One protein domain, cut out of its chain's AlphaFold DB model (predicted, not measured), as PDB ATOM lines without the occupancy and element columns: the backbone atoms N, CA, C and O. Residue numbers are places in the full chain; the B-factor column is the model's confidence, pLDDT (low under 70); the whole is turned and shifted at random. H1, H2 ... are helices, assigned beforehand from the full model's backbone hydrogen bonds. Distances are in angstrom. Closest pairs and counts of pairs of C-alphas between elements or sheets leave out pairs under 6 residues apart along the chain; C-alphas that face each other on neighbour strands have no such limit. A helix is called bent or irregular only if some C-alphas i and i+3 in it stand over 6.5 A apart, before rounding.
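What this domain is: This is residues 423 to 515 of the 1077 residues of an uncharacterized protein of Firmicutes bacterium (UniProt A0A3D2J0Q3). A cluster of mostly crossed helices has short H5 near its middle; H2 packs on H5, and H6 forms a helical hairpin with it, then runs out to one end of the longest axis. H4, the longest helix, crosses H3 and meets H1 near its first residues, while residues 452 to 457 stick out at the other end. The printed part has 93 residues with six named helices, H1 to H6 in order, and no named strand: all helix. It is compact, with a radius of gyration of the C-alphas of 13.6 A and spans of 42 by 29 by 24 A.

Where its parts are: Find C-alpha 423 at (-24.867, 28.039, 34.827), where H1 begins and runs to 430. H2 is residues 436 to 442, H3 445 to 453. H4, 464 to 478, is 20.9 A long. H5 is 482 to 490. H6, 495 to 507, is 18.3 A long and ends at (-1.652, 8.613, 16.584). H2 and H5 are irregular: C-alphas 438 and 441 are 8.4 A apart, 483 and 486 7.1 A.

How they stand to each other: Residues 464 to 467 of H4 touch H1, about perpendicular at 80 degrees; the closest C-alphas, Cys 423 and Tyr 464, are 4.5 A apart. H2 and H3 touch only at the corner, closest at C-alphas 439 and 448, 5.3 A. H3 only just touches H4, with 3 pairs of C-alphas within 8 A, closest Phe 446 and Ala 471, 6.2 A. H2 touches H5 at a shallow tilt of 18 degrees, opposite ways, C-alphas 438 and 487 closest at 5.8 A. H5 touches residues 495 to 498 of H6, closest at C-alphas 489 and 495, 5.6 A, at a steep tilt of 41 degrees, opposite ways. H6 is apart from H1, H2, H3 and H4. In H1, H4 and H6 every O i to N i+4 pair is within hydrogen-bond range; H3 and H5 have 3 of 5 each, H2 1 of 3, with 1 of 4 O i to N i+3 pairs.

The domain as a whole: The farthest C-alphas, Ser 456 and Arg 507, are 42.7 A apart. The printed part has no cut, and no link is long. Look for pLDDT under 70 at residues 440 to 442, 454 to 457 and 511 to 515.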
ATOM      1  N   CYS A 423     -25.106  29.048  35.856       94.00
ATOM      2  CA  CYS A 423     -24.867  28.039  34.827       94.00
ATOM      3  C   CYS A 423     -24.741  28.673  33.433       94.00
ATOM      4  O   CYS A 423     -23.779  28.407  32.708       94.00
ATOM      5  N   PHE A 424     -25.694  29.522  33.044       93.44
ATOM      6  CA  PHE A 424     -25.697  30.141  31.719       93.44
ATOM      7  C   PHE A 424     -24.565  31.155  31.543       93.44
ATOM      8  O   PHE A 424     -23.927  31.189  30.491       93.44
ATOM      9  N   LEU A 425     -24.254  31.935  32.583       92.81
ATOM     10  CA  LEU A 425     -23.102  32.835  32.593       92.81
ATOM     11  C   LEU A 425     -21.795  32.082  32.378       92.81
ATOM     12  O   LEU A 425     -20.929  32.583  31.663       92.81
ATOM     13  N   LYS A 426     -21.663  30.877  32.946       94.06
ATOM     14  CA  LYS A 426     -20.483  30.048  32.717       94.06
ATOM     15  C   LYS A 426     -20.371  29.592  31.263       94.06
ATOM     16  O   LYS A 426     -19.281  29.623  30.701       94.06
ATOM     17  N   ILE A 427     -21.489  29.217  30.639       92.81
ATOM     18  CA  ILE A 427     -21.534  28.862  29.211       92.81
ATOM     19  C   ILE A 427     -21.136  30.069  28.350       92.81
ATOM     20  O   ILE A 427     -20.285  29.929  27.474       92.81
ATOM     21  N   LEU A 428     -21.692  31.253  28.638       91.50
ATOM     22  CA  LEU A 428     -21.344  32.493  27.941       91.50
ATOM     23  C   LEU A 428     -19.868  32.861  28.112       91.50
ATOM     24  O   LEU A 428     -19.229  33.258  27.145       91.50
ATOM     25  N   GLU A 429     -19.312  32.714  29.315       92.56
ATOM     26  CA  GLU A 429     -17.890  32.952  29.575       92.56
ATOM     27  C   GLU A 429     -17.013  32.050  28.696       92.56
ATOM     28  O   GLU A 429     -16.077  32.530  28.066       92.56
ATOM     29  N   LEU A 430     -17.341  30.757  28.607       91.75
ATOM     30  CA  LEU A 430     -16.553  29.784  27.846       91.75
ATOM     31  C   LEU A 430     -16.619  29.996  26.333       91.75
ATOM     32  O   LEU A 430     -15.676  29.630  25.637       91.75
ATOM     33  N   CYS A 431     -17.698  30.588  25.817       88.31
ATOM     34  CA  CYS A 431     -17.821  30.924  24.401       88.31
ATOM     35  C   CYS A 431     -17.445  32.386  24.080       88.31
ATOM     36  O   CYS A 431     -17.661  32.843  22.956       88.31
ATOM     37  N   ASP A 432     -16.875  33.135  25.028       86.31
ATOM     38  CA  ASP A 432     -16.615  34.583  24.925       86.31
ATOM     39  C   ASP A 432     -17.862  35.406  24.534       86.31
ATOM     40  O   ASP A 432     -17.787  36.388  23.798       86.31
ATOM     41  N   GLY A 433     -19.040  34.976  24.982       84.75
ATOM     42  CA  GLY A 433     -20.331  35.581  24.659       84.75
ATOM     43  C   GLY A 433     -20.887  35.238  23.276       84.75
ATOM     44  O   GLY A 433     -22.015  35.622  22.981       84.75
ATOM     45  N   ASP A 434     -20.145  34.496  22.447       86.12
ATOM     46  CA  ASP A 434     -20.572  34.078  21.112       86.12
ATOM     47  C   ASP A 434     -21.097  32.635  21.115       86.12
ATOM     48  O   ASP A 434     -20.358  31.665  20.925       86.12
ATOM     49  N   LEU A 435     -22.411  32.487  21.310       85.94
ATOM     50  CA  LEU A 435     -23.078  31.182  21.313       85.94
ATOM     51  C   LEU A 435     -23.012  30.461  19.958       85.94
ATOM     52  O   LEU A 435     -23.269  29.257  19.911       85.94
ATOM     53  N   SER A 436     -22.644  31.132  18.858       81.31
ATOM     54  CA  SER A 436     -22.470  30.459  17.566       81.31
ATOM     55  C   SER A 436     -21.362  29.397  17.619       81.31
ATOM     56  O   SER A 436     -21.492  28.366  16.962       81.31
ATOM     57  N   LYS A 437     -20.366  29.555  18.507       82.25
ATOM     58  CA  LYS A 437     -19.294  28.572  18.774       82.25
ATOM     59  C   LYS A 437     -19.777  27.231  19.347       82.25
ATOM     60  O   LYS A 437     -19.002  26.287  19.449       82.25
ATOM     61  N   ILE A 438     -21.033  27.148  19.785       84.00
ATOM     62  CA  ILE A 438     -21.656  25.891  20.237       84.00
ATOM     63  C   ILE A 438     -22.958  25.575  19.499       84.00
ATOM     64  O   ILE A 438     -23.345  24.412  19.418       84.00
ATOM     65  N   ASN A 439     -23.630  26.588  18.950       74.06
ATOM     66  CA  ASN A 439     -24.964  26.474  18.366       74.06
ATOM     67  C   ASN A 439     -24.970  26.451  16.824       74.06
ATOM     68  O   ASN A 439     -25.939  25.988  16.229       74.06
ATOM     69  N   PHE A 440     -23.927  26.953  16.154       67.69
ATOM     70  CA  PHE A 440     -23.877  27.009  14.690       67.69
ATOM     71  C   PHE A 440     -23.346  25.693  14.103       67.69
ATOM     72  O   PHE A 440     -22.428  25.082  14.645       67.69
ATOM     73  N   ASN A 441     -23.926  25.251  12.982       62.50
ATOM     74  CA  ASN A 441     -23.528  24.051  12.234       62.50
ATOM     75  C   ASN A 441     -23.334  22.762  13.062       62.50
ATOM     76  O   ASN A 441     -22.439  21.967  12.770       62.50
ATOM     77  N   LYS A 442     -24.163  22.515  14.085       65.88
ATOM     78  CA  LYS A 442     -24.132  21.265  14.869       65.88
ATOM     79  C   LYS A 442     -22.782  21.002  15.529       65.88
ATOM     80  O   LYS A 442     -22.351  19.852  15.606       65.88
ATOM     81  N   GLN A 443     -22.133  22.073  15.998       75.81
ATOM     82  CA  GLN A 443     -20.896  21.987  16.770       75.81
ATOM     83  C   GLN A 443     -21.121  21.366  18.151       75.81
ATOM     84  O   GLN A 443     -20.225  20.696  18.632       75.81
ATOM     85  N   CYS A 444     -22.290  21.517  18.778       87.12
ATOM     86  CA  CYS A 444     -22.686  20.740  19.956       87.12
ATOM     87  C   CYS A 444     -24.137  20.283  19.780       87.12
ATOM     88  O   CYS A 444     -25.069  21.060  20.001       87.12
ATOM     89  N   ILE A 445     -24.349  19.035  19.356       87.19
ATOM     90  CA  ILE A 445     -25.687  18.510  19.042       87.19
ATOM     91  C   ILE A 445     -26.555  18.456  20.298       87.19
ATOM     92  O   ILE A 445     -27.735  18.802  20.235       87.19
ATOM     93  N   PHE A 446     -25.977  18.112  21.452       89.75
ATOM     94  CA  PHE A 446     -26.674  18.187  22.738       89.75
ATOM     95  C   PHE A 446     -27.285  19.580  22.962       89.75
ATOM     96  O   PHE A 446     -28.473  19.718  23.252       89.75
ATOM     97  N   PHE A 447     -26.490  20.632  22.761       87.88
ATOM     98  CA  PHE A 447     -26.933  22.003  22.987       87.88
ATOM     99  C   PHE A 447     -27.880  22.514  21.893       87.88
ATOM    100  O   PHE A 447     -28.803  23.269  22.193       87.88
ATOM    101  N   GLN A 448     -27.670  22.135  20.630       83.69
ATOM    102  CA  GLN A 448     -28.458  22.640  19.501       83.69
ATOM    103  C   GLN A 448     -29.762  21.876  19.266       83.69
ATOM    104  O   GLN A 448     -30.759  22.498  18.927       83.69
ATOM    105  N   GLU A 449     -29.767  20.551  19.381       82.44
ATOM    106  CA  GLU A 449     -30.911  19.716  18.993       82.44
ATOM    107  C   GLU A 449     -31.653  19.199  20.222       82.44
ATOM    108  O   GLU A 449     -32.871  19.344  20.311       82.44
ATOM    109  N   TYR A 450     -30.930  18.627  21.190       85.56
ATOM    110  CA  TYR A 450     -31.564  18.025  22.363       85.56
ATOM    111  C   TYR A 450     -32.177  19.099  23.269       85.56
ATOM    112  O   TYR A 450     -33.394  19.109  23.463       85.56
ATOM    113  N   LEU A 451     -31.385  20.070  23.741       86.50
ATOM    114  CA  LEU A 451     -31.903  21.133  24.615       86.50
ATOM    115  C   LEU A 451     -32.909  22.058  23.908       86.50
ATOM    116  O   LEU A 451     -33.831  22.560  24.548       86.50
ATOM    117  N   PHE A 452     -32.789  22.245  22.590       81.19
ATOM    118  CA  PHE A 452     -33.763  23.010  21.800       81.19
ATOM    119  C   PHE A 452     -35.152  22.359  21.792       81.19
ATOM    120  O   PHE A 452     -36.154  23.067  21.787       81.19
ATOM    121  N   ARG A 453     -35.235  21.021  21.822       74.00
ATOM    122  CA  ARG A 453     -36.504  20.269  21.743       74.00
ATOM    123  C   ARG A 453     -37.058  19.814  23.102       74.00
ATOM    124  O   ARG A 453     -38.196  19.364  23.153       74.00
ATOM    125  N   CYS A 454     -36.303  19.961  24.195       63.25
ATOM    126  CA  CYS A 454     -36.545  19.366  25.525       63.25
ATOM    127  C   CYS A 454     -37.811  19.789  26.303       63.25
ATOM    128  O   CYS A 454     -37.970  19.376  27.450       63.25
ATOM    129  N   GLY A 455     -38.717  20.583  25.728       55.56
ATOM    130  CA  GLY A 455     -39.790  21.292  26.445       55.56
ATOM    131  C   GLY A 455     -40.892  20.459  27.134       55.56
ATOM    132  O   GLY A 455     -41.967  21.011  27.351       55.56
ATOM    133  N   SER A 456     -40.676  19.173  27.438       50.59
ATOM    134  CA  SER A 456     -41.568  18.313  28.240       50.59
ATOM    135  C   SER A 456     -40.863  17.396  29.254       50.59
ATOM    136  O   SER A 456     -41.521  16.947  30.186       50.59
ATOM    137  N   GLU A 457     -39.568  17.095  29.097       56.59
ATOM    138  CA  GLU A 457     -38.842  16.142  29.965       56.59
ATOM    139  C   GLU A 457     -37.789  16.816  30.858       56.59
ATOM    140  O   GLU A 457     -37.482  16.309  31.937       56.59
ATOM    141  N   LEU A 458     -37.262  17.972  30.441       73.19
ATOM    142  CA  LEU A 458     -36.243  18.727  31.169       73.19
ATOM    143  C   LEU A 458     -36.713  20.174  31.362       73.19
ATOM    144  O   LEU A 458     -36.726  20.961  30.418       73.19
ATOM    145  N   ASN A 459     -37.103  20.516  32.593       70.81
ATOM    146  CA  ASN A 459     -37.738  21.806  32.895       70.81
ATOM    147  C   ASN A 459     -36.759  22.881  33.390       70.81
ATOM    148  O   ASN A 459     -37.037  24.068  33.236       70.81
ATOM    149  N   TYR A 460     -35.638  22.486  33.999       86.38
ATOM    150  CA  TYR A 460     -34.652  23.413  34.555       86.38
ATOM    151  C   TYR A 460     -33.306  22.715  34.782       86.38
ATOM    152  O   TYR A 460     -33.282  21.554  35.176       86.38
ATOM    153  N   ILE A 461     -32.205  23.432  34.563       91.69
ATOM    154  CA  ILE A 461     -30.828  23.017  34.833       91.69
ATOM    155  C   ILE A 461     -30.292  23.929  35.934       91.69
ATOM    156  O   ILE A 461     -30.000  25.102  35.701       91.69
ATOM    157  N   SER A 462     -30.169  23.383  37.138       92.69
ATOM    158  CA  SER A 462     -29.865  24.122  38.363       92.69
ATOM    159  C   SER A 462     -28.398  24.520  38.513       92.69
ATOM    160  O   SER A 462     -28.077  25.385  39.321       92.69
ATOM    161  N   SER A 463     -27.481  23.884  37.777       95.75
ATOM    162  CA  SER A 463     -26.051  24.167  37.890       95.75
ATOM    163  C   SER A 463     -25.265  23.757  36.652       95.75
ATOM    164  O   SER A 463     -25.686  22.912  35.862       95.75
ATOM    165  N   TYR A 464     -24.053  24.301  36.530       95.19
ATOM    166  CA  TYR A 464     -23.136  23.920  35.459       95.19
ATOM    167  C   TYR A 464     -22.721  22.439  35.530       95.19
ATOM    168  O   TYR A 464     -22.572  21.792  34.500       95.19
ATOM    169  N   ASN A 465     -22.610  21.852  36.726       94.56
ATOM    170  CA  ASN A 465     -22.304  20.423  36.871       94.56
ATOM    171  C   ASN A 465     -23.453  19.527  36.390       94.56
ATOM    172  O   ASN A 465     -23.213  18.467  35.811       94.56
ATOM    173  N   GLU A 466     -24.698  19.952  36.613       94.69
ATOM    174  CA  GLU A 466     -25.871  19.265  36.075       94.69
ATOM    175  C   GLU A 466     -25.888  19.340  34.544       94.69
ATOM    176  O   GLU A 466     -26.080  18.316  33.892       94.69
ATOM    177  N   PHE A 467     -25.586  20.512  33.967       93.56
ATOM    178  CA  PHE A 467     -25.418  20.670  32.519       93.56
ATOM    179  C   PHE A 467     -24.395  19.677  31.945       93.56
ATOM    180  O   PHE A 467     -24.697  18.981  30.974       93.56
ATOM    181  N   LEU A 468     -23.212  19.573  32.565       93.56
ATOM    182  CA  LEU A 468     -22.177  18.621  32.145       93.56
ATOM    183  C   LEU A 468     -22.660  17.173  32.257       93.56
ATOM    184  O   LEU A 468     -22.493  16.409  31.314       93.56
ATOM    185  N   SER A 469     -23.309  16.811  33.363       92.25
ATOM    186  CA  SER A 469     -23.806  15.447  33.596       92.25
ATOM    187  C   SER A 469     -24.873  15.036  32.574       92.25
ATOM    188  O   SER A 469     -24.863  13.912  32.074       92.25
ATOM    189  N   LEU A 470     -25.782  15.955  32.226       92.06
ATOM    190  CA  LEU A 470     -26.793  15.742  31.188       92.06
ATOM    191  C   LEU A 470     -26.152  15.579  29.808       92.06
ATOM    192  O   LEU A 470     -26.530  14.673  29.063       92.06
ATOM    193  N   ALA A 471     -25.160  16.413  29.488       91.19
ATOM    194  CA  ALA A 471     -24.415  16.306  28.240       91.19
ATOM    195  C   ALA A 471     -23.665  14.969  28.150       91.19
ATOM    196  O   ALA A 471     -23.739  14.279  27.136       91.19
ATOM    197  N   GLU A 472     -22.981  14.564  29.221       90.38
ATOM    198  CA  GLU A 472     -22.265  13.290  29.293       90.38
ATOM    199  C   GLU A 472     -23.207  12.103  29.103       90.38
ATOM    200  O   GLU A 472     -22.921  11.229  28.283       90.38
ATOM    201  N   LYS A 473     -24.360  12.097  29.784       90.31
ATOM    202  CA  LYS A 473     -25.385  11.065  29.590       90.31
ATOM    203  C   LYS A 473     -25.848  11.011  28.133       90.31
ATOM    204  O   LYS A 473     -25.837   9.938  27.533       90.31
ATOM    205  N   TYR A 474     -26.180  12.163  27.550       91.38
ATOM    206  CA  TYR A 474     -26.624  12.259  26.161       91.38
ATOM    207  C   TYR A 474     -25.606  11.645  25.192       91.38
ATOM    208  O   TYR A 474     -25.956  10.771  24.398       91.38
ATOM    209  N   TYR A 475     -24.339  12.049  25.288       89.56
ATOM    210  CA  TYR A 475     -23.280  11.571  24.398       89.56
ATOM    211  C   TYR A 475     -22.900  10.104  24.647       89.56
ATOM    212  O   TYR A 475     -22.468   9.411  23.722       89.56
ATOM    213  N   MET A 476     -23.102   9.591  25.864       83.69
ATOM    214  CA  MET A 476     -22.948   8.164  26.159       83.69
ATOM    215  C   MET A 476     -24.065   7.303  25.552       83.69
ATOM    216  O   MET A 476     -23.824   6.138  25.231       83.69
ATOM    217  N   GLU A 477     -25.244   7.864  25.319       85.38
ATOM    218  CA  GLU A 477     -26.358   7.171  24.666       85.38
ATOM    219  C   GLU A 477     -26.322   7.329  23.134       85.38
ATOM    220  O   GLU A 477     -26.564   6.362  22.414       85.38
ATOM    221  N   HIS A 478     -25.948   8.508  22.623       85.62
ATOM    222  CA  HIS A 478     -26.148   8.876  21.211       85.62
ATOM    223  C   HIS A 478     -24.871   8.926  20.358       85.62
ATOM    224  O   HIS A 478     -24.963   8.973  19.132       85.62
ATOM    225  N   GLY A 479     -23.686   8.872  20.973       87.88
ATOM    226  CA  GLY A 479     -22.412   8.963  20.257       87.88
ATOM    227  C   GLY A 479     -21.886  10.381  20.107       87.88
ATOM    228  O   GLY A 479     -22.631  11.344  20.246       87.88
ATOM    229  N   ILE A 480     -20.581  10.500  19.849       88.50
ATOM    230  CA  ILE A 480     -19.882  11.783  19.701       88.50
ATOM    231  C   ILE A 480     -19.311  11.865  18.289       88.50
ATOM    232  O   ILE A 480     -18.604  10.956  17.859       88.50
ATOM    233  N   LEU A 481     -19.554  12.953  17.563       85.06
ATOM    234  CA  LEU A 481     -18.950  13.155  16.244       85.06
ATOM    235  C   LEU A 481     -17.687  14.014  16.341       85.06
ATOM    236  O   LEU A 481     -17.569  14.885  17.201       85.06
ATOM    237  N   ILE A 482     -16.733  13.816  15.422       80.69
ATOM    238  CA  ILE A 482     -15.440  14.521  15.491       80.69
ATOM    239  C   ILE A 482     -15.580  16.046  15.450       80.69
ATOM    240  O   ILE A 482     -14.813  16.752  16.101       80.69
ATOM    241  N   ARG A 483     -16.579  16.553  14.719       78.62
ATOM    242  CA  ARG A 483     -16.845  17.992  14.602       78.62
ATOM    243  C   ARG A 483     -17.251  18.635  15.929       78.62
ATOM    244  O   ARG A 483     -17.144  19.847  16.064       78.62
ATOM    245  N   GLU A 484     -17.700  17.834  16.895       85.62
ATOM    246  CA  GLU A 484     -18.130  18.309  18.209       85.62
ATOM    247  C   GLU A 484     -16.967  18.395  19.201       85.62
ATOM    248  O   GLU A 484     -17.068  19.056  20.228       85.62
ATOM    249  N   LEU A 485     -15.820  17.784  18.886       85.44
ATOM    250  CA  LEU A 485     -14.701  17.638  19.815       85.44
ATOM    251  C   LEU A 485     -14.213  18.973  20.401       85.44
ATOM    252  O   LEU A 485     -13.930  19.050  21.596       85.44
ATOM    253  N   GLU A 486     -14.112  20.017  19.576       85.62
ATOM    254  CA  GLU A 486     -13.636  21.333  20.020       85.62
ATOM    255  C   GLU A 486     -14.653  22.025  20.940       85.62
ATOM    256  O   GLU A 486     -14.282  22.559  21.986       85.62
ATOM    257  N   SER A 487     -15.947  21.962  20.606       87.31
ATOM    258  CA  SER A 487     -17.003  22.590  21.408       87.31
ATOM    259  C   SER A 487     -17.176  21.881  22.755       87.31
ATOM    260  O   SER A 487     -17.316  22.536  23.786       87.31
ATOM    261  N   LEU A 488     -17.089  20.545  22.776       90.44
ATOM    262  CA  LEU A 488     -17.208  19.754  23.997       90.44
ATOM    263  C   LEU A 488     -16.033  20.003  24.944       90.44
ATOM    264  O   LEU A 488     -16.237  20.126  26.151       90.44
ATOM    265  N   LYS A 489     -14.817  20.163  24.407       88.06
ATOM    266  CA  LYS A 489     -13.640  20.563  25.194       88.06
ATOM    267  C   LYS A 489     -13.768  21.963  25.762       88.06
ATOM    268  O   LYS A 489     -13.453  22.161  26.935       88.06
ATOM    269  N   MET A 490     -14.226  22.915  24.953       89.75
ATOM    270  CA  MET A 490     -14.484  24.284  25.397       89.75
ATOM    271  C   MET A 490     -15.512  24.303  26.534       89.75
ATOM    272  O   MET A 490     -15.302  24.970  27.542       89.75
ATOM    273  N   LEU A 491     -16.574  23.504  26.414       90.56
ATOM    274  CA  LEU A 491     -17.587  23.308  27.449       90.56
ATOM    275  C   LEU A 491     -17.127  22.395  28.596       90.56
ATOM    276  O   LEU A 491     -17.918  22.119  29.481       90.56
ATOM    277  N   GLY A 492     -15.897  21.877  28.607       89.12
ATOM    278  CA  GLY A 492     -15.400  21.024  29.692       89.12
ATOM    279  C   GLY A 492     -16.105  19.668  29.852       89.12
ATOM    280  O   GLY A 492     -15.919  19.021  30.881       89.12
ATOM    281  N   ILE A 493     -16.875  19.214  28.859       88.06
ATOM    282  CA  ILE A 493     -17.601  17.936  28.885       88.06
ATOM    283  C   ILE A 493     -16.587  16.798  28.756       88.06
ATOM    284  O   ILE A 493     -15.898  16.699  27.743       88.06
ATOM    285  N   ASN A 494     -16.470  15.958  29.788       84.75
ATOM    286  CA  ASN A 494     -15.553  14.817  29.855       84.75
ATOM    287  C   ASN A 494     -14.146  15.073  29.256       84.75
ATOM    288  O   ASN A 494     -13.631  14.313  28.432       84.75
ATOM    289  N   LYS A 495     -13.513  16.183  29.662       83.06
ATOM    290  CA  LYS A 495     -12.269  16.701  29.060       83.06
ATOM    291  C   LYS A 495     -11.165  15.647  28.905       83.06
ATOM    292  O   LYS A 495     -10.572  15.542  27.835       83.06
ATOM    293  N   LYS A 496     -10.918  14.843  29.945       86.88
ATOM    294  CA  LYS A 496      -9.875  13.804  29.941       86.88
ATOM    295  C   LYS A 496     -10.132  12.736  28.870       86.88
ATOM    296  O   LYS A 496      -9.213  12.355  28.154       86.88
ATOM    297  N   TYR A 497     -11.378  12.288  28.743       89.19
ATOM    298  CA  TYR A 497     -11.785  11.301  27.742       89.19
ATOM    299  C   TYR A 497     -11.671  11.849  26.312       89.19
ATOM    300  O   TYR A 497     -11.233  11.157  25.397       89.19
ATOM    301  N   LEU A 498     -11.997  13.128  26.105       90.50
ATOM    302  CA  LEU A 498     -11.854  13.776  24.798       90.50
ATOM    303  C   LEU A 498     -10.392  14.048  24.406       90.50
ATOM    304  O   LEU A 498     -10.057  14.025  23.220       90.50
ATOM    305  N   GLU A 499      -9.518  14.335  25.373       90.38
ATOM    306  CA  GLU A 499      -8.069  14.471  25.150       90.38
ATOM    307  C   GLU A 499      -7.444  13.145  24.701       90.38
ATOM    308  O   GLU A 499      -6.660  13.112  23.753       90.38
ATOM    309  N   GLU A 500      -7.838  12.045  25.335       92.25
ATOM    310  CA  GLU A 500      -7.456  10.686  24.954       92.25
ATOM    311  C   GLU A 500      -7.859  10.355  23.508       92.25
ATOM    312  O   GLU A 500      -7.007   9.979  22.698       92.25
ATOM    313  N   ILE A 501      -9.126  10.585  23.147       91.25
ATOM    314  CA  ILE A 501      -9.626  10.384  21.778       91.25
ATOM    315  C   ILE A 501      -8.833  11.224  20.769       91.25
ATOM    316  O   ILE A 501      -8.455  10.729  19.707       91.25
ATOM    317  N   GLU A 502      -8.528  12.485  21.084       89.06
ATOM    318  CA  GLU A 502      -7.743  13.347  20.193       89.06
ATOM    319  C   GLU A 502      -6.317  12.830  19.981       89.06
ATOM    320  O   GLU A 502      -5.799  12.853  18.859       89.06
ATOM    321  N   ASN A 503      -5.678  12.350  21.046       91.00
ATOM    322  CA  ASN A 503      -4.354  11.747  20.955       91.00
ATOM    323  C   ASN A 503      -4.382  10.511  20.052       91.00
ATOM    324  O   ASN A 503      -3.484  10.343  19.226       91.00
ATOM    325  N   ASN A 504      -5.434   9.697  20.137       90.38
ATOM    326  CA  ASN A 504      -5.610   8.534  19.276       90.38
ATOM    327  C   ASN A 504      -5.921   8.919  17.816       90.38
ATOM    328  O   ASN A 504      -5.328   8.347  16.903       90.38
ATOM    329  N   ILE A 505      -6.731   9.956  17.567       87.06
ATOM    330  CA  ILE A 505      -6.933  10.531  16.221       87.06
ATOM    331  C   ILE A 505      -5.584  10.918  15.591       87.06
ATOM    332  O   ILE A 505      -5.305  10.547  14.447       87.06
ATOM    333  N   LYS A 506      -4.722  11.617  16.346       88.06
ATOM    334  CA  LYS A 506      -3.371  12.007  15.901       88.06
ATOM    335  C   LYS A 506      -2.473  10.790  15.677       88.06
ATOM    336  O   LYS A 506      -1.822  10.702  14.640       88.06
ATOM    337  N   ARG A 507      -2.464   9.842  16.621       87.88
ATOM    338  CA  ARG A 507      -1.652   8.613  16.584       87.88
ATOM    339  C   ARG A 507      -1.900   7.789  15.324       87.88
ATOM    340  O   ARG A 507      -0.948   7.258  14.761       87.88
ATOM    341  N   PHE A 508      -3.153   7.686  14.891       83.62
ATOM    342  CA  PHE A 508      -3.542   6.882  13.730       83.62
ATOM    343  C   PHE A 508      -3.693   7.692  12.433       83.62
ATOM    344  O   PHE A 508      -4.098   7.140  11.413       83.62
ATOM    345  N   GLY A 509      -3.360   8.989  12.446       79.56
ATOM    346  CA  GLY A 509      -3.396   9.841  11.254       79.56
ATOM    347  C   GLY A 509      -4.794  10.014  10.652       79.56
ATOM    348  O   GLY A 509      -4.925  10.160   9.435       79.56
ATOM    349  N   ILE A 510      -5.844   9.975  11.478       73.56
ATOM    350  CA  ILE A 510      -7.225  10.061  10.998       73.56
ATOM    351  C   ILE A 510      -7.543  11.525  10.660       73.56
ATOM    352  O   ILE A 510      -7.465  12.408  11.514       73.56
ATOM    353  N   GLN A 511      -7.879  11.803   9.398       66.38
ATOM    354  CA  GLN A 511      -8.163  13.166   8.937       66.38
ATOM    355  C   GLN A 511      -9.510  13.663   9.479       66.38
ATOM    356  O   GLN A 511     -10.531  13.006   9.271       66.38
ATOM    357  N   LYS A 512      -9.515  14.843  10.128       58.62
ATOM    358  CA  LYS A 512     -10.705  15.435  10.772       58.62
ATOM    359  C   LYS A 512     -11.888  15.632   9.808       58.62
ATOM    360  O   LYS A 512     -13.030  15.470  10.221       58.62
ATOM    361  N   ASP A 513     -11.615  15.881   8.529       52.47
ATOM    362  CA  ASP A 513     -12.636  16.244   7.532       52.47
ATOM    363  C   ASP A 513     -13.366  15.034   6.906       52.47
ATOM    364  O   ASP A 513     -14.276  15.216   6.105       52.47
ATOM    365  N   ASN A 514     -12.976  13.797   7.251       51.88
ATOM    366  CA  ASN A 514     -13.462  12.557   6.617       51.88
ATOM    367  C   ASN A 514     -14.268  11.631   7.557       51.88
ATOM    368  O   ASN A 514     -14.498  10.472   7.211       51.88
ATOM    369  N   ILE A 515     -14.672  12.083   8.750       60.97
ATOM    370  CA  ILE A 515     -15.268  11.201   9.769       60.97
ATOM    371  C   ILE A 515     -16.755  11.491   9.982       60.97
ATOM    372  O   ILE A 515     -17.137  12.511  10.551       60.97
TER     373      ILE A 515